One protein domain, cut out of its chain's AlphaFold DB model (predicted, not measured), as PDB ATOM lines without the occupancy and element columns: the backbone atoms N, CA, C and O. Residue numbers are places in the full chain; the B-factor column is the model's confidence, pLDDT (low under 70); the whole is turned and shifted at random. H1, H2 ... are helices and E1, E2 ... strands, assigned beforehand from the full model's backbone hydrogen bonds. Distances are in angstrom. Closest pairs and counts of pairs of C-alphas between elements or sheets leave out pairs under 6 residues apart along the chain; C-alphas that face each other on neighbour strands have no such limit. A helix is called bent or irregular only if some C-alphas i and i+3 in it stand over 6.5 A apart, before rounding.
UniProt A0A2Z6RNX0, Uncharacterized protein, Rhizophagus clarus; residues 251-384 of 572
ATOM      1  N   ARG A 251      31.309 276.774  23.960       39.47
ATOM      2  CA  ARG A 251      32.495 276.218  23.265       39.47
ATOM      3  C   ARG A 251      32.371 274.763  22.812       39.47
ATOM      4  O   ARG A 251      33.351 274.165  22.370       39.47
ATOM      5  N   ILE A 252      31.175 274.213  22.931       46.81
ATOM      6  CA  ILE A 252      30.750 272.955  22.329       46.81
ATOM      7  C   ILE A 252      29.738 273.379  21.266       46.81
ATOM      8  O   ILE A 252      28.917 274.248  21.537       46.81
ATOM      9  N   GLY A 253      29.820 272.833  20.051       55.28
ATOM     10  CA  GLY A 253      28.768 273.067  19.065       55.28
ATOM     11  C   GLY A 253      27.499 272.375  19.546       55.28
ATOM     12  O   GLY A 253      27.410 271.154  19.423       55.28
ATOM     13  N   ASP A 254      26.577 273.132  20.144       67.12
ATOM     14  CA  ASP A 254      25.278 272.625  20.577       67.12
ATOM     15  C   ASP A 254      24.483 272.221  19.334       67.12
ATOM     16  O   ASP A 254      23.979 273.054  18.580       67.12
ATOM     17  N   LEU A 255      24.431 270.913  19.091       84.81
ATOM     18  CA  LEU A 255      23.821 270.346  17.903       84.81
ATOM     19  C   LEU A 255      22.331 270.153  18.157       84.81
ATOM     20  O   LEU A 255      21.952 269.474  19.114       84.81
ATOM     21  N   ILE A 256      21.480 270.716  17.304       89.31
ATOM     22  CA  ILE A 256      20.042 270.462  17.383       89.31
ATOM     23  C   ILE A 256      19.726 269.200  16.583       89.31
ATOM     24  O   ILE A 256      20.097 269.087  15.414       89.31
ATOM     25  N   ARG A 257      19.034 268.251  17.217       91.00
ATOM     26  CA  ARG A 257      18.624 266.989  16.597       91.00
ATOM     27  C   ARG A 257      17.163 266.664  16.903       91.00
ATOM     28  O   ARG A 257      16.753 266.753  18.058       91.00
ATOM     29  N   THR A 258      16.409 266.252  15.888       91.38
ATOM     30  CA  THR A 258      15.063 265.672  16.018       91.38
ATOM     31  C   THR A 258      15.132 264.149  16.204       91.38
ATOM     32  O   THR A 258      16.049 263.501  15.697       91.38
ATOM     33  N   ASP A 259      14.183 263.560  16.943       89.81
ATOM     34  CA  ASP A 259      14.035 262.094  16.992       89.81
ATOM     35  C   ASP A 259      13.311 261.562  15.734       89.81
ATOM     36  O   ASP A 259      13.277 260.350  15.499       89.81
ATOM     37  N   LEU A 260      12.699 262.451  14.939       92.69
ATOM     38  CA  LEU A 260      12.066 262.103  13.671       92.69
ATOM     39  C   LEU A 260      13.137 261.710  12.640       92.69
ATOM     40  O   LEU A 260      14.193 262.325  12.554       92.69
ATOM     41  N   SER A 261      12.864 260.683  11.838       91.31
ATOM     42  CA  SER A 261      13.699 260.310  10.690       91.31
ATOM     43  C   SER A 261      13.072 260.792   9.383       91.31
ATOM     44  O   SER A 261      11.848 260.856   9.280       91.31
ATOM     45  N   ALA A 262      13.879 261.011   8.341       91.44
ATOM     46  CA  ALA A 262      13.367 261.359   7.010       91.44
ATOM     47  C   ALA A 262      12.349 260.331   6.467       91.44
ATOM     48  O   ALA A 262      11.368 260.701   5.835       91.44
ATOM     49  N   THR A 263      12.527 259.037   6.760       91.69
ATOM     50  CA  THR A 263      11.584 257.972   6.364       91.69
ATOM     51  C   THR A 263      10.336 257.878   7.240       91.69
ATOM     52  O   THR A 263       9.427 257.123   6.912       91.69
ATOM     53  N   SER A 264      10.307 258.590   8.368       92.00
ATOM     54  CA  SER A 264       9.147 258.706   9.256       92.00
ATOM     55  C   SER A 264       8.559 260.119   9.267       92.00
ATOM     56  O   SER A 264       7.729 260.409  10.124       92.00
ATOM     57  N   SER A 265       9.010 260.990   8.365       94.94
ATOM     58  CA  SER A 265       8.389 262.275   8.073       94.94
ATOM     59  C   SER A 265       7.171 262.028   7.181       94.94
ATOM     60  O   SER A 265       7.265 261.316   6.181       94.94
ATOM     61  N   HIS A 266       6.014 262.570   7.560       94.00
ATOM     62  CA  HIS A 266       4.746 262.361   6.861       94.00
ATOM     63  C   HIS A 266       3.898 263.640   6.845       94.00
ATOM     64  O   HIS A 266       4.222 264.640   7.477       94.00
ATOM     65  N   GLY A 267       2.765 263.606   6.142       92.94
ATOM     66  CA  GLY A 267       1.876 264.763   6.052       92.94
ATOM     67  C   GLY A 267       2.452 265.881   5.173       92.94
ATOM     68  O   GLY A 267       3.445 265.675   4.469       92.94
ATOM     69  N   PRO A 268       1.814 267.063   5.159       93.88
ATOM     70  CA  PRO A 268       2.068 268.050   4.117       93.88
ATOM     71  C   PRO A 268       3.434 268.732   4.242       93.88
ATOM     72  O   PRO A 268       4.011 269.082   3.222       93.88
ATOM     73  N   PHE A 269       4.000 268.857   5.447       95.56
ATOM     74  CA  PHE A 269       5.324 269.468   5.648       95.56
ATOM     75  C   PHE A 269       6.509 268.534   5.338       95.56
ATOM     76  O   PHE A 269       7.656 268.977   5.320       95.56
ATOM     77  N   SER A 270       6.255 267.252   5.052       95.06
ATOM     78  CA  SER A 270       7.306 266.267   4.765       95.06
ATOM     79  C   SER A 270       8.274 266.637   3.620       95.06
ATOM     80  O   SER A 270       9.478 266.435   3.792       95.06
ATOM     81  N   PRO A 271       7.844 267.250   2.493       95.12
ATOM     82  CA  PRO A 271       8.750 267.663   1.415       95.12
ATOM     83  C   PRO A 271       9.817 268.689   1.830       95.12
ATOM     84  O   PRO A 271      10.827 268.825   1.141       95.12
ATOM     85  N   ILE A 272       9.606 269.402   2.943       95.12
ATOM     86  CA  ILE A 272      10.511 270.445   3.445       95.12
ATOM     87  C   ILE A 272      11.502 269.886   4.484       95.12
ATOM     88  O   ILE A 272      12.565 270.467   4.689       95.12
ATOM     89  N   TYR A 273      11.236 268.709   5.069       95.88
ATOM     90  CA  TYR A 273      12.151 268.019   5.992       95.88
ATOM     91  C   TYR A 273      13.631 268.008   5.529       95.88
ATOM     92  O   TYR A 273      14.484 268.435   6.311       95.88
ATOM     93  N   PRO A 274      13.980 267.601   4.284       95.56
ATOM     94  CA  PRO A 274      15.376 267.554   3.827       95.56
ATOM     95  C   PRO A 274      16.013 268.930   3.563       95.56
ATOM     96  O   PRO A 274      17.193 268.985   3.228       95.56
ATOM     97  N   GLN A 275      15.261 270.032   3.678       95.62
ATOM     98  CA  GLN A 275      15.796 271.400   3.632       95.62
ATOM     99  C   GLN A 275      16.256 271.883   5.018       95.62
ATOM    100  O   GLN A 275      17.011 272.845   5.112       95.62
ATOM    101  N   ILE A 276      15.800 271.222   6.086       95.44
ATOM    102  CA  ILE A 276      16.050 271.604   7.483       95.44
ATOM    103  C   ILE A 276      17.050 270.647   8.138       95.44
ATOM    104  O   ILE A 276      17.967 271.083   8.842       95.44
ATOM    105  N   TYR A 277      16.856 269.347   7.899       95.44
ATOM    106  CA  TYR A 277      17.560 268.258   8.564       95.44
ATOM    107  C   TYR A 277      18.365 267.404   7.595       95.44
ATOM    108  O   TYR A 277      17.923 267.099   6.485       95.44
ATOM    109  N   ASP A 278      19.515 266.928   8.060       92.25
ATOM    110  CA  ASP A 278      20.261 265.881   7.376       92.25
ATOM    111  C   ASP A 278      19.617 264.484   7.551       92.25
ATOM    112  O   ASP A 278      18.562 264.297   8.172       92.25
ATOM    113  N   ASN A 279      20.286 263.464   7.010       87.44
ATOM    114  CA  ASN A 279      19.838 262.071   7.092       87.44
ATOM    115  C   ASN A 279      19.835 261.495   8.525       87.44
ATOM    116  O   ASN A 279      19.214 260.457   8.751       87.44
ATOM    117  N   GLU A 280      20.521 262.127   9.481       87.25
ATOM    118  CA  GLU A 280      20.566 261.721  10.889       87.25
ATOM    119  C   GLU A 280      19.541 262.470  11.762       87.25
ATOM    120  O   GLU A 280      19.409 262.152  12.951       87.25
ATOM    121  N   GLY A 281      18.795 263.422  11.190       90.44
ATOM    122  CA  GLY A 281      17.863 264.293  11.912       90.44
ATOM    123  C   GLY A 281      18.544 265.496  12.566       90.44
ATOM    124  O   GLY A 281      17.994 266.084  13.495       90.44
ATOM    125  N   VAL A 282      19.755 265.849  12.138       91.50
ATOM    126  CA  VAL A 282      20.508 267.005  12.635       91.50
ATOM    127  C   VAL A 282      20.129 268.247  11.834       91.50
ATOM    128  O   VAL A 282      20.137 268.219  10.605       91.50
ATOM    129  N   VAL A 283      19.810 269.343  12.526       93.31
ATOM    130  CA  VAL A 283      19.513 270.636  11.892       93.31
ATOM    131  C   VAL A 283      20.785 271.209  11.273       93.31
ATOM    132  O   VAL A 283      21.784 271.390  11.970       93.31
ATOM    133  N   PHE A 284      20.721 271.554   9.988       91.88
ATOM    134  CA  PHE A 284      21.747 272.365   9.323       91.88
ATOM    135  C   PHE A 284      21.232 273.756   8.920       91.88
ATOM    136  O   PHE A 284      22.014 274.704   8.895       91.88
ATOM    137  N   ALA A 285      19.928 273.910   8.656       89.56
ATOM    138  CA  ALA A 285      19.301 275.203   8.368       89.56
ATOM    139  C   ALA A 285      18.773 275.853   9.661       89.56
ATOM    140  O   ALA A 285      17.568 275.942   9.896       89.56
ATOM    141  N   THR A 286      19.693 276.266  10.537       86.62
ATOM    142  CA  THR A 286      19.381 276.761  11.890       86.62
ATOM    143  C   THR A 286      18.430 277.962  11.895       86.62
ATOM    144  O   THR A 286      17.574 278.056  12.767       86.62
ATOM    145  N   GLU A 287      18.547 278.869  10.923       88.12
ATOM    146  CA  GLU A 287      17.692 280.056  10.808       88.12
ATOM    147  C   GLU A 287      16.242 279.684  10.458       88.12
ATOM    148  O   GLU A 287      15.323 279.985  11.220       88.12
ATOM    149  N   SER A 288      16.044 278.918   9.380       90.50
ATOM    150  CA  SER A 288      14.736 278.387   8.977       90.50
ATOM    151  C   SER A 288      14.092 277.552  10.092       90.50
ATOM    152  O   SER A 288      12.895 277.665  10.355       90.50
ATOM    153  N   PHE A 289      14.895 276.750  10.798       92.56
ATOM    154  CA  PHE A 289      14.458 275.979  11.960       92.56
ATOM    155  C   PHE A 289      14.013 276.869  13.134       92.56
ATOM    156  O   PHE A 289      12.986 276.587  13.751       92.56
ATOM    157  N   ASN A 290      14.714 277.970  13.419       90.38
ATOM    158  CA  ASN A 290      14.309 278.912  14.467       90.38
ATOM    159  C   ASN A 290      12.955 279.571  14.153       90.38
ATOM    160  O   ASN A 290      12.127 279.701  15.054       90.38
ATOM    161  N   TYR A 291      12.680 279.926  12.894       91.00
ATOM    162  CA  TYR A 291      11.359 280.440  12.506       91.00
ATOM    163  C   TYR A 291      10.251 279.383  12.632       91.00
ATOM    164  O   TYR A 291       9.144 279.696  13.071       91.00
ATOM    165  N   LEU A 292      10.544 278.114  12.327       93.19
ATOM    166  CA  LEU A 292       9.615 276.999  12.555       93.19
ATOM    167  C   LEU A 292       9.320 276.774  14.044       93.19
ATOM    168  O   LEU A 292       8.176 276.499  14.406       93.19
ATOM    169  N   VAL A 293      10.323 276.931  14.911       91.31
ATOM    170  CA  VAL A 293      10.151 276.909  16.373       91.31
ATOM    171  C   VAL A 293       9.265 278.069  16.827       91.31
ATOM    172  O   VAL A 293       8.287 277.824  17.529       91.31
ATOM    173  N   GLN A 294       9.524 279.299  16.371       88.56
ATOM    174  CA  GLN A 294       8.686 280.465  16.686       88.56
ATOM    175  C   GLN A 294       7.228 280.254  16.249       88.56
ATOM    176  O   GLN A 294       6.315 280.493  17.034       88.56
ATOM    177  N   LEU A 295       7.001 279.742  15.035       90.25
ATOM    178  CA  LEU A 295       5.673 279.374  14.536       90.25
ATOM    179  C   LEU A 295       4.984 278.337  15.435       90.25
ATOM    180  O   LEU A 295       3.803 278.490  15.757       90.25
ATOM    181  N   TYR A 296       5.707 277.291  15.838       91.19
ATOM    182  CA  TYR A 296       5.176 276.225  16.684       91.19
ATOM    183  C   TYR A 296       4.811 276.751  18.080       91.19
ATOM    184  O   TYR A 296       3.694 276.535  18.551       91.19
ATOM    185  N   GLU A 297       5.709 277.492  18.732       87.38
ATOM    186  CA  GLU A 297       5.462 278.074  20.057       87.38
ATOM    187  C   GLU A 297       4.349 279.120  20.034       87.38
ATOM    188  O   GLU A 297       3.513 279.153  20.936       87.38
ATOM    189  N   PHE A 298       4.285 279.941  18.985       85.81
ATOM    190  CA  PHE A 298       3.195 280.884  18.771       85.81
ATOM    191  C   PHE A 298       1.842 280.167  18.643       85.81
ATOM    192  O   PHE A 298       0.851 280.589  19.243       85.81
ATOM    193  N   CYS A 299       1.801 279.048  17.917       84.69
ATOM    194  CA  CYS A 299       0.603 278.225  17.785       84.69
ATOM    195  C   CYS A 299       0.195 277.557  19.111       84.69
ATOM    196  O   CYS A 299      -0.976 277.623  19.483       84.69
ATOM    197  N   ASP A 300       1.126 276.947  19.854       83.81
ATOM    198  CA  ASP A 300       0.805 276.241  21.108       83.81
ATOM    199  C   ASP A 300       0.408 277.223  22.235       83.81
ATOM    200  O   ASP A 300      -0.548 276.977  22.976       83.81
ATOM    201  N   ASN A 301       1.050 278.399  22.307       77.81
ATOM    202  CA  ASN A 301       0.724 279.454  23.277       77.81
ATOM    203  C   ASN A 301      -0.519 280.288  22.896       77.81
ATOM    204  O   ASN A 301      -1.254 280.751  23.774       77.81
ATOM    205  N   GLY A 302      -0.802 280.467  21.600       64.69
ATOM    206  CA  GLY A 302      -1.856 281.351  21.074       64.69
ATOM    207  C   GLY A 302      -3.305 280.933  21.375       64.69
ATOM    208  O   GLY A 302      -4.248 281.615  20.980       64.69
ATOM    209  N   SER A 303      -3.523 279.832  22.097       55.16
ATOM    210  CA  SER A 303      -4.834 279.191  22.287       55.16
ATOM    211  C   SER A 303      -5.934 280.057  22.948       55.16
ATOM    212  O   SER A 303      -7.106 279.684  22.886       55.16
ATOM    213  N   THR A 304      -5.620 281.196  23.593       52.16
ATOM    214  CA  THR A 304      -6.548 281.802  24.580       52.16
ATOM    215  C   THR A 304      -7.080 283.227  24.342       52.16
ATOM    216  O   THR A 304      -8.018 283.593  25.056       52.16
ATOM    217  N   LYS A 305      -6.594 284.037  23.381       51.47
ATOM    218  CA  LYS A 305      -7.127 285.410  23.137       51.47
ATOM    219  C   LYS A 305      -6.891 285.966  21.720       51.47
ATOM    220  O   LYS A 305      -5.801 285.869  21.186       51.47
ATOM    221  N   LEU A 306      -7.921 286.637  21.183       46.94
ATOM    222  CA  LEU A 306      -7.959 287.424  19.931       46.94
ATOM    223  C   LEU A 306      -7.468 286.722  18.645       46.94
ATOM    224  O   LEU A 306      -6.364 286.949  18.156       46.94
ATOM    225  N   GLN A 307      -8.386 286.000  17.991       58.22
ATOM    226  CA  GLN A 307      -8.176 285.392  16.667       58.22
ATOM    227  C   GLN A 307      -7.696 286.379  15.579       58.22
ATOM    228  O   GLN A 307      -6.956 285.972  14.687       58.22
ATOM    229  N   SER A 308      -8.083 287.661  15.633       60.53
ATOM    230  CA  SER A 308      -7.682 288.669  14.635       60.53
ATOM    231  C   SER A 308      -6.177 288.936  14.643       60.53
ATOM    232  O   SER A 308      -5.539 288.876  13.595       60.53
ATOM    233  N   ASN A 309      -5.607 289.177  15.825       61.72
ATOM    234  CA  ASN A 309      -4.186 289.493  15.978       61.72
ATOM    235  C   ASN A 309      -3.344 288.244  15.705       61.72
ATOM    236  O   ASN A 309      -2.325 288.327  15.022       61.72
ATOM    237  N   ILE A 310      -3.839 287.077  16.143       68.94
ATOM    238  CA  ILE A 310      -3.216 285.784  15.851       68.94
ATOM    239  C   ILE A 310      -3.075 285.574  14.338       68.94
ATOM    240  O   ILE A 310      -2.026 285.146  13.873       68.94
ATOM    241  N   THR A 311      -4.106 285.917  13.563       73.75
ATOM    242  CA  THR A 311      -4.115 285.704  12.107       73.75
ATOM    243  C   THR A 311      -3.099 286.583  11.367       73.75
ATOM    244  O   THR A 311      -2.551 286.133  10.362       73.75
ATOM    245  N   SER A 312      -2.820 287.804  11.847       78.44
ATOM    246  CA  SER A 312      -1.785 288.665  11.249       78.44
ATOM    247  C   SER A 312      -0.388 288.133  11.549       78.44
ATOM    248  O   SER A 312       0.354 287.826  10.626       78.44
ATOM    249  N   ILE A 313      -0.065 287.904  12.825       81.44
ATOM    250  CA  ILE A 313       1.270 287.428  13.220       81.44
ATOM    251  C   ILE A 313       1.566 286.054  12.587       81.44
ATOM    252  O   ILE A 313       2.666 285.826  12.093       81.44
ATOM    253  N   LEU A 314       0.566 285.164  12.504       85.44
ATOM    254  CA  LEU A 314       0.700 283.880  11.808       85.44
ATOM    255  C   LEU A 314       0.981 284.049  10.310       85.44
ATOM    256  O   LEU A 314       1.798 283.319   9.758       85.44
ATOM    257  N   ARG A 315       0.298 284.987   9.641       88.75
ATOM    258  CA  ARG A 315       0.529 285.305   8.222       88.75
ATOM    259  C   ARG A 315       1.969 285.757   8.017       88.75
ATOM    260  O   ARG A 315       2.613 285.275   7.091       88.75
ATOM    261  N   ASP A 316       2.442 286.659   8.864       89.06
ATOM    262  CA  ASP A 316       3.743 287.300   8.702       89.06
ATOM    263  C   ASP A 316       4.877 286.292   8.987       89.06
ATOM    264  O   ASP A 316       5.814 286.188   8.196       89.06
ATOM    265  N   LEU A 317       4.717 285.421   9.996       89.06
ATOM    266  CA  LEU A 317       5.591 284.260  10.231       89.06
ATOM    267  C   LEU A 317       5.597 283.265   9.060       89.06
ATOM    268  O   LEU A 317       6.662 282.822   8.638       89.06
ATOM    269  N   VAL A 318       4.430 282.909   8.507       90.94
ATOM    270  CA  VAL A 318       4.351 281.991   7.355       90.94
ATOM    271  C   VAL A 318       5.038 282.594   6.128       90.94
ATOM    272  O   VAL A 318       5.789 281.892   5.458       90.94
ATOM    273  N   LEU A 319       4.851 283.889   5.852       91.31
ATOM    274  CA  LEU A 319       5.554 284.589   4.769       91.31
ATOM    275  C   LEU A 319       7.075 284.601   4.977       91.31
ATOM    276  O   LEU A 319       7.813 284.346   4.027       91.31
ATOM    277  N   LEU A 320       7.543 284.832   6.206       91.81
ATOM    278  CA  LEU A 320       8.967 284.808   6.538       91.81
ATOM    279  C   LEU A 320       9.585 283.417   6.328       91.81
ATOM    280  O   LEU A 320      10.655 283.306   5.734       91.81
ATOM    281  N   ILE A 321       8.883 282.350   6.726       93.00
ATOM    282  CA  ILE A 321       9.331 280.969   6.498       93.00
ATOM    283  C   ILE A 321       9.305 280.613   5.002       93.00
ATOM    284  O   ILE A 321      10.234 279.970   4.523       93.00
ATOM    285  N   ASN A 322       8.308 281.071   4.236       92.19
ATOM    286  CA  ASN A 322       8.244 280.846   2.783       92.19
ATOM    287  C   ASN A 322       9.422 281.469   2.021       92.19
ATOM    288  O   ASN A 322       9.828 280.940   0.992       92.19
ATOM    289  N   ASN A 323       9.979 282.577   2.517       91.19
ATOM    290  CA  ASN A 323      11.180 283.185   1.941       91.19
ATOM    291  C   ASN A 323      12.456 282.362   2.219       91.19
ATOM    292  O   ASN A 323      13.476 282.594   1.576       91.19
ATOM    293  N   GLN A 324      12.401 281.426   3.173       91.38
ATOM    294  CA  GLN A 324      13.529 280.624   3.664       91.38
ATOM    295  C   GLN A 324      13.436 279.134   3.284       91.38
ATOM    296  O   GLN A 324      14.444 278.432   3.336       91.38
ATOM    297  N   LEU A 325      12.239 278.630   2.958       92.38
ATOM    298  CA  LEU A 325      11.960 277.217   2.685       92.38
ATOM    299  C   LEU A 325      11.066 277.064   1.447       92.38
ATOM    300  O   LEU A 325       9.870 277.376   1.476       92.38
ATOM    301  N   ASP A 326      11.639 276.518   0.374       93.44
ATOM    302  CA  ASP A 326      10.949 276.294  -0.896       93.44
ATOM    303  C   ASP A 326       9.766 275.332  -0.699       93.44
ATOM    304  O   ASP A 326       9.934 274.174  -0.300       93.44
ATOM    305  N   GLY A 327       8.553 275.793  -1.015       89.88
ATOM    306  CA  GLY A 327       7.335 274.984  -0.935       89.88
ATOM    307  C   GLY A 327       6.715 274.856   0.462       89.88
ATOM    308  O   GLY A 327       5.803 274.046   0.629       89.88
ATOM    309  N   PHE A 328       7.160 275.632   1.463       93.44
ATOM    310  CA  PHE A 328       6.486 275.711   2.774       93.44
ATOM    311  C   PHE A 328       5.063 276.298   2.686       93.44
ATOM    312  O   PHE A 328       4.200 276.022   3.523       93.44
ATOM    313  N   ASP A 329       4.804 277.048   1.618       91.62
ATOM    314  CA  ASP A 329       3.555 277.726   1.312       91.62
ATOM    315  C   ASP A 329       2.446 276.720   0.931       91.62
ATOM    316  O   ASP A 329       1.310 276.819   1.409       91.62
ATOM    317  N   ILE A 330       2.792 275.694   0.145       92.00
ATOM    318  CA  ILE A 330       1.883 274.654  -0.369       92.00
ATOM    319  C   ILE A 330       1.043 273.992   0.755       92.00
ATOM    320  O   ILE A 330      -0.189 274.044   0.662       92.00
ATOM    321  N   PRO A 331       1.627 273.463   1.858       90.88
ATOM    322  CA  PRO A 331       0.890 272.976   3.029       90.88
ATOM    323  C   PRO A 331      -0.198 273.916   3.555       90.88
ATOM    324  O   PRO A 331      -1.289 273.470   3.927       90.88
ATOM    325  N   PHE A 332       0.077 275.221   3.601       90.62
ATOM    326  CA  PHE A 332      -0.867 276.207   4.115       90.62
ATOM    327  C   PHE A 332      -1.985 276.510   3.110       90.62
ATOM    328  O   PHE A 332      -3.145 276.629   3.523       90.62
ATOM    329  N   ILE A 333      -1.669 276.582   1.811       91.00
ATOM    330  CA  ILE A 333      -2.662 276.802   0.743       91.00
ATOM    331  C   ILE A 333      -3.650 275.635   0.700       91.00
ATOM    332  O   ILE A 333      -4.865 275.842   0.707       91.00
ATOM    333  N   GLU A 334      -3.127 274.411   0.684       89.94
ATOM    334  CA  GLU A 334      -3.923 273.198   0.497       89.94
ATOM    335  C   GLU A 334      -4.743 272.820   1.743       89.94
ATOM    336  O   GLU A 334      -5.877 272.360   1.604       89.94
ATOM    337  N   HIS A 335      -4.211 273.036   2.956       87.44
ATOM    338  CA  HIS A 335      -4.787 272.462   4.183       87.44
ATOM    339  C   HIS A 335      -5.286 273.489   5.219       87.44
ATOM    340  O   HIS A 335      -6.112 273.139   6.062       87.44
ATOM    341  N   HIS A 336      -4.854 274.760   5.168       85.75
ATOM    342  CA  HIS A 336      -5.043 275.716   6.279       85.75
ATOM    343  C   HIS A 336      -5.832 276.990   5.933       85.75
ATOM    344  O   HIS A 336      -5.777 277.972   6.672       85.75
ATOM    345  N   LYS A 337      -6.622 276.984   4.848       87.50
ATOM    346  CA  LYS A 337      -7.435 278.136   4.388       87.50
ATOM    347  C   LYS A 337      -6.614 279.413   4.170       87.50
ATOM    348  O   LYS A 337      -7.084 280.520   4.443       87.50
ATOM    349  N   TRP A 338      -5.393 279.255   3.683       90.19
ATOM    350  CA  TRP A 338      -4.514 280.352   3.302       90.19
ATOM    351  C   TRP A 338      -4.503 280.500   1.774       90.19
ATOM    352  O   TRP A 338      -4.810 279.554   1.052       90.19
ATOM    353  N   ASN A 339      -4.216 281.696   1.262       88.75
ATOM    354  CA  ASN A 339      -4.249 281.986  -0.181       88.75
ATOM    355  C   ASN A 339      -2.937 282.570  -0.734       88.75
ATOM    356  O   ASN A 339      -2.961 283.266  -1.747       88.75
ATOM    357  N   GLY A 340      -1.815 282.355  -0.043       86.25
ATOM    358  CA  GLY A 340      -0.541 283.006  -0.353       86.25
ATOM    359  C   GLY A 340      -0.354 284.377   0.308       86.25
ATOM    360  O   GLY A 340       0.733 284.942   0.254       86.25
ATOM    361  N   SER A 341      -1.394 284.967   0.912       85.38
ATOM    362  CA  SER A 341      -1.290 286.307   1.525       85.38
ATOM    363  C   SER A 341      -2.187 286.540   2.738       85.38
ATOM    364  O   SER A 341      -1.886 287.412   3.545       85.38
ATOM    365  N   HIS A 342      -3.292 285.809   2.874       83.81
ATOM    366  CA  HIS A 342      -4.277 285.965   3.944       83.81
ATOM    367  C   HIS A 342      -4.926 284.617   4.272       83.81
ATOM    368  O   HIS A 342      -5.071 283.756   3.401       83.81
ATOM    369  N   PHE A 343      -5.385 284.466   5.513       86.00
ATOM    370  CA  PHE A 343      -6.280 283.380   5.901       86.00
ATOM    371  C   PHE A 343      -7.736 283.807   5.689       86.00
ATOM    372  O   PHE A 343      -8.142 284.877   6.137       86.00
ATOM    373  N   TYR A 344      -8.533 282.976   5.015       84.94
ATOM    374  CA  TYR A 344      -9.945 283.262   4.706       84.94
ATOM    375  C   TYR A 344     -10.939 282.518   5.616       84.94
ATOM    376  O   TYR A 344     -12.142 282.491   5.358       84.94
ATOM    377  N   GLY A 345     -10.458 281.916   6.704       80.62
ATOM    378  CA  GLY A 345     -11.294 281.292   7.724       80.62
ATOM    379  C   GLY A 345     -10.484 280.843   8.944       80.62
ATOM    380  O   GLY A 345      -9.268 281.007   8.961       80.62
ATOM    381  N   PRO A 346     -11.139 280.258   9.963       78.75
ATOM    382  CA  PRO A 346     -10.452 279.803  11.166       78.75
ATOM    383  C   PRO A 346      -9.479 278.662  10.846       78.75
ATOM    384  O   PRO A 346      -9.872 277.683  10.195       78.75
ATOM    385  N   ILE A 347      -8.243 278.800  11.331       81.62
ATOM    386  CA  ILE A 347      -7.201 277.768  11.331       81.62
ATOM    387  C   ILE A 347      -7.462 276.805  12.494       81.62
ATOM    388  O   ILE A 347      -7.711 277.241  13.620       81.62
ATOM    389  N   ASP A 348      -7.386 275.500  12.235       85.62
ATOM    390  CA  ASP A 348      -7.316 274.499  13.300       85.62
ATOM    391  C   ASP A 348      -5.864 274.387  13.781       85.62
ATOM    392  O   ASP A 348      -5.041 273.683  13.198       85.62
ATOM    393  N   VAL A 349      -5.555 275.133  14.840       85.06
ATOM    394  CA  VAL A 349      -4.217 275.200  15.443       85.06
ATOM    395  C   VAL A 349      -3.767 273.837  15.984       85.06
ATOM    396  O   VAL A 349      -2.576 273.540  15.970       85.06
ATOM    397  N   VAL A 350      -4.698 272.979  16.421       87.19
ATOM    398  CA  VAL A 350      -4.353 271.639  16.918       87.19
ATOM    399  C   VAL A 350      -3.876 270.767  15.762       87.19
ATOM    400  O   VAL A 350      -2.808 270.171  15.868       87.19
ATOM    401  N   SER A 351      -4.623 270.769  14.655       89.50
ATOM    402  CA  SER A 351      -4.259 270.057  13.425       89.50
ATOM    403  C   SER A 351      -2.954 270.576  12.809       89.50
ATOM    404  O   SER A 351      -2.135 269.777  12.359       89.50
ATOM    405  N   LEU A 352      -2.714 271.894  12.838       90.88
ATOM    406  CA  LEU A 352      -1.467 272.491  12.349       90.88
ATOM    407  C   LEU A 352      -0.248 272.006  13.151       90.88
ATOM    408  O   LEU A 352       0.741 271.583  12.560       90.88
ATOM    409  N   LEU A 353      -0.327 272.028  14.486       91.44
ATOM    410  CA  LEU A 353       0.750 271.547  15.360       91.44
ATOM    411  C   LEU A 353       1.030 270.052  15.151       91.44
ATOM    412  O   LEU A 353       2.191 269.666  15.030       91.44
ATOM    413  N   ASP A 354      -0.016 269.229  15.036       92.56
ATOM    414  CA  ASP A 354       0.123 267.792  14.767       92.56
ATOM    415  C   ASP A 354       0.800 267.531  13.403       92.56
ATOM    416  O   ASP A 354       1.653 266.651  13.289       92.56
ATOM    417  N   GLN A 355       0.478 268.319  12.369       93.94
ATOM    418  CA  GLN A 355       1.087 268.205  11.036       93.94
ATOM    419  C   GLN A 355       2.533 268.721  10.982       93.94
ATOM    420  O   GLN A 355       3.353 268.147  10.264       93.94
ATOM    421  N   LEU A 356       2.860 269.780  11.729       94.12
ATOM    422  CA  LEU A 356       4.237 270.257  11.890       94.12
ATOM    423  C   LEU A 356       5.096 269.215  12.623       94.12
ATOM    424  O   LEU A 356       6.237 268.980  12.231       94.12
ATOM    425  N   ASP A 357       4.548 268.534  13.630       94.12
ATOM    426  CA  ASP A 357       5.238 267.444  14.322       94.12
ATOM    427  C   ASP A 357       5.399 266.188  13.459       94.12
ATOM    428  O   ASP A 357       6.479 265.602  13.436       94.12
ATOM    429  N   ASP A 358       4.375 265.779  12.709       94.06
ATOM    430  CA  ASP A 358       4.471 264.593  11.848       94.06
ATOM    431  C   ASP A 358       5.346 264.814  10.607       94.06
ATOM    432  O   ASP A 358       5.987 263.873  10.130       94.06
ATOM    433  N   GLY A 359       5.415 266.049  10.105       94.31
ATOM    434  CA  GLY A 359       6.286 266.419   8.993       94.31
ATOM    435  C   GLY A 359       7.718 266.720   9.417       94.31
ATOM    436  O   GLY A 359       8.647 266.258   8.756       94.31
ATOM    437  N   LEU A 360       7.910 267.482  10.497       95.31
ATOM    438  CA  LEU A 360       9.194 268.096  10.860       95.31
ATOM    439  C   LEU A 360       9.689 267.722  12.266       95.31
ATOM    440  O   LEU A 360      10.851 267.968  12.577       95.31
ATOM    441  N   GLY A 361       8.867 267.116  13.126       93.62
ATOM    442  CA  GLY A 361       9.303 266.568  14.417       93.62
ATOM    443  C   GLY A 361       9.731 267.609  15.450       93.62
ATOM    444  O   GLY A 361      10.547 267.286  16.320       93.62
ATOM    445  N   LEU A 362       9.219 268.840  15.348       92.38
ATOM    446  CA  LEU A 362       9.660 270.003  16.127       92.38
ATOM    447  C   LEU A 362       9.567 269.767  17.644       92.38
ATOM    448  O   LEU A 362      10.519 270.069  18.363       92.38
ATOM    449  N   SER A 363       8.500 269.133  18.141       90.81
ATOM    450  CA  SER A 363       8.354 268.797  19.568       90.81
ATOM    451  C   SER A 363       9.325 267.732  20.085       90.81
ATOM    452  O   SER A 363       9.492 267.585  21.300       90.81
ATOM    453  N   SER A 364       9.992 267.003  19.187       90.50
ATOM    454  CA  SER A 364      11.038 266.032  19.528       90.50
ATOM    455  C   SER A 364      12.459 266.599  19.423       90.50
ATOM    456  O   SER A 364      13.404 265.928  19.845       90.50
ATOM    457  N   ALA A 365      12.618 267.823  18.904       90.50
ATOM    458  CA  ALA A 365      13.914 268.460  18.714       90.50
ATOM    459  C   ALA A 365      14.589 268.807  20.051       90.50
ATOM    460  O   ALA A 365      13.980 269.372  20.967       90.50
ATOM    461  N   LYS A 366      15.874 268.456  20.170       90.00
ATOM    462  CA  LYS A 366      16.673 268.572  21.397       90.00
ATOM    463  C   LYS A 366      18.080 269.074  21.110       90.00
ATOM    464  O   LYS A 366      18.647 268.778  20.061       90.00
ATOM    465  N   TYR A 367      18.676 269.725  22.103       85.94
ATOM    466  CA  TYR A 367      20.103 270.053  22.112       85.94
ATOM    467  C   TYR A 367      20.952 268.838  22.510       85.94
ATOM    468  O   TYR A 367      20.651 268.153  23.498       85.94
ATOM    469  N   VAL A 368      22.031 268.585  21.766       81.31
ATOM    470  CA  VAL A 368      22.923 267.427  21.915       81.31
ATOM    471  C   VAL A 368      24.394 267.865  21.884       81.31
ATOM    472  O   VAL A 368      24.809 268.626  21.015       81.31
ATOM    473  N   CYS A 369      25.204 267.347  22.813       74.06
ATOM    474  CA  CYS A 369      26.658 267.570  22.844       74.06
ATOM    475  C   CYS A 369      27.414 266.464  22.093       74.06
ATOM    476  O   CYS A 369      27.235 265.279  22.383       74.06
ATOM    477  N   GLY A 370      28.315 266.854  21.188       61.22
ATOM    478  CA  GLY A 370      29.053 265.954  20.293       61.22
ATOM    479  C   GLY A 370      30.301 265.247  20.851       61.22
ATOM    480  O   GLY A 370      31.205 264.979  20.068       61.22
ATOM    481  N   TYR A 371      30.399 264.946  22.154       53.12
ATOM    482  CA  TYR A 371      31.564 264.232  22.723       53.12
ATOM    483  C   TYR A 371      31.214 262.867  23.338       53.12
ATOM    484  O   TYR A 371      30.754 262.795  24.478       53.12
ATOM    485  N   ASP A 372      31.497 261.802  22.574       45.81
ATOM    486  CA  ASP A 372      31.524 260.347  22.878       45.81
ATOM    487  C   ASP A 372      30.300 259.681  23.534       45.81
ATOM    488  O   ASP A 372      30.143 258.462  23.453       45.81
ATOM    489  N   TYR A 373      29.387 260.445  24.120       49.59
ATOM    490  CA  TYR A 373      28.076 259.993  24.559       49.59
ATOM    491  C   TYR A 373      27.079 261.085  24.188       49.59
ATOM    492  O   TYR A 373      27.112 262.161  24.783       49.59
ATOM    493  N   MET A 374      26.198 260.798  23.221       54.78
ATOM    494  CA  MET A 374      25.110 261.684  22.779       54.78
ATOM    495  C   MET A 374      24.166 261.978  23.952       54.78
ATOM    496  O   MET A 374      23.157 261.305  24.164       54.78
ATOM    497  N   ARG A 375      24.532 262.965  24.767       55.34
ATOM    498  CA  ARG A 375      23.762 263.398  25.925       55.34
ATOM    499  C   ARG A 375      22.831 264.504  25.457       55.34
ATOM    500  O   ARG A 375      23.286 265.513  24.930       55.34
ATOM    501  N   THR A 376      21.533 264.295  25.634       59.28
ATOM    502  CA  THR A 376      20.494 265.294  25.361       59.28
ATOM    503  C   THR A 376      20.402 266.260  26.541       59.28
ATOM    504  O   THR A 376      20.250 265.805  27.679       59.28
ATOM    505  N   PHE A 377      20.483 267.569  26.292       57.09
ATOM    506  CA  PHE A 377      20.529 268.599  27.343       57.09
ATOM    507  C   PHE A 377      19.188 269.290  27.603       57.09
ATOM    508  O   PHE A 377      18.973 269.788  28.706       57.09
ATOM    509  N   GLY A 378      18.269 269.271  26.639       69.62
ATOM    510  CA  GLY A 378      16.935 269.849  26.786       69.62
ATOM    511  C   GLY A 378      16.121 269.767  25.498       69.62
ATOM    512  O   GLY A 378      16.667 269.444  24.444       69.62
ATOM    513  N   SER A 379      14.825 270.055  25.619       80.44
ATOM    514  CA  SER A 379      13.944 270.400  24.495       80.44
ATOM    515  C   SER A 379      14.417 271.706  23.853       80.44
ATOM    516  O   SER A 379      14.918 272.576  24.566       80.44
ATOM    517  N   VAL A 380      14.239 271.846  22.540       82.75
ATOM    518  CA  VAL A 380      14.357 273.144  21.857       82.75
ATOM    519  C   VAL A 380      13.195 274.060  22.236       82.75
ATOM    520  O   VAL A 380      13.419 275.225  22.542       82.75
ATOM    521  N   LEU A 381      11.970 273.523  22.260       81.44
ATOM    522  CA  LEU A 381      10.787 274.278  22.669       81.44
ATOM    523  C   LEU A 381      10.910 274.670  24.148       81.44
ATOM    524  O   LEU A 381      11.079 273.797  25.012       81.44
ATOM    525  N   GLN A 382      10.816 275.969  24.416       65.88
ATOM    526  CA  GLN A 382      10.878 276.612  25.725       65.88
ATOM    527  C   GLN A 382       9.593 276.368  26.525       65.88
ATOM    528  O   GLN A 382       9.633 276.212  27.750       65.88
ATOM    529  N   TYR A 383       8.456 276.277  25.831       54.50
ATOM    530  CA  TYR A 383       7.164 275.941  26.419       54.50
ATOM    531  C   TYR A 383       6.991 274.420  26.453       54.50
ATOM    532  O   TYR A 383       7.047 273.720  25.443       54.50
ATOM    533  N   GLY A 384       6.897 273.892  27.676       42.09
ATOM    534  CA  GLY A 384       7.194 272.492  27.957       42.09
ATOM    535  C   GLY A 384       6.253 271.503  27.276       42.09
ATOM    536  O   GLY A 384       5.097 271.394  27.673       42.09
TER     537      GLY A 384
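This is residues 251 to 384 of the 572 residues of an uncharacterized protein of Rhizophagus clarus (UniProt A0A2Z6RNX0). A small three-stranded sheet forms one end of an elongated model, and a helical body makes up the rest. In that body the long helix H2 has H3 and H5 on two sides at shallow tilts, while short H1 and H4 are set steeply to their neighbours. The printed part has 134 residues, in the order E1 H1 H2 H3 H4 H5 E2 E3; the sheet, E1 E2 E3, is antiparallel and the class is mostly helix. It is compact, with a radius of gyration of the C-alphas of 15.1 A, and spans 51 by 29 by 23 A.

E1 is residues 255 to 257, starting at C-alpha (23.821, 270.346, 17.903); E2 is 366 to 369, and E3 is 375 to 379, 12.1 A long, ending at (13.944, 270.400, 24.495). H2 is 286 to 304, 29.3 A; H3, 307 to 322, 22.0 A; H5, 349 to 360, 15.9 A. H1 is 270 to 276 and H4 is 329 to 335. H1 and H2 are irregular: C-alphas 271 and 274 are 7.1 A apart, and 301 and 304 are 7.8 A.

N 257 and O 366 of E1 and E2 are 2.9 A apart; in the hairpin E2 and E3, N 377 and O 367 are 2.9 A apart. No helix is on the sheet. H2, the hub, touches H3 in a helical hairpin at 12 degrees, opposite ways, closest at C-alphas Tyr 291 and Ile 321, 6.4 A. With residues 296 to 303 alone it touches H5 at 24 degrees, closest at C-alphas Cys 299 and Val 349, 6.2 A. H1 touches H5 at a steep tilt of 63 degrees, closest at C-alphas Ser 270 and Gly 359, 4.4 A. H3 and H4 only just touch, with 3 pairs of C-alphas within 8 A, closest Asn 322 and Asp 329, 5.8 A. Every O i to N i+4 pair is within hydrogen-bond range in H3, H4 and H5; H2 has 13 of 15, and H1 0 of 3 but 3 of 4 O i to N i+3 pairs.

The farthest C-alphas, Tyr 344 and Asp 372, are 50.7 A apart. The printed part has no cut; the links E1 to H1 and H4 to H5 are long. Residues 251 to 254, 302 to 310, 370 to 378 and 382 to 384 are under pLDDT 70.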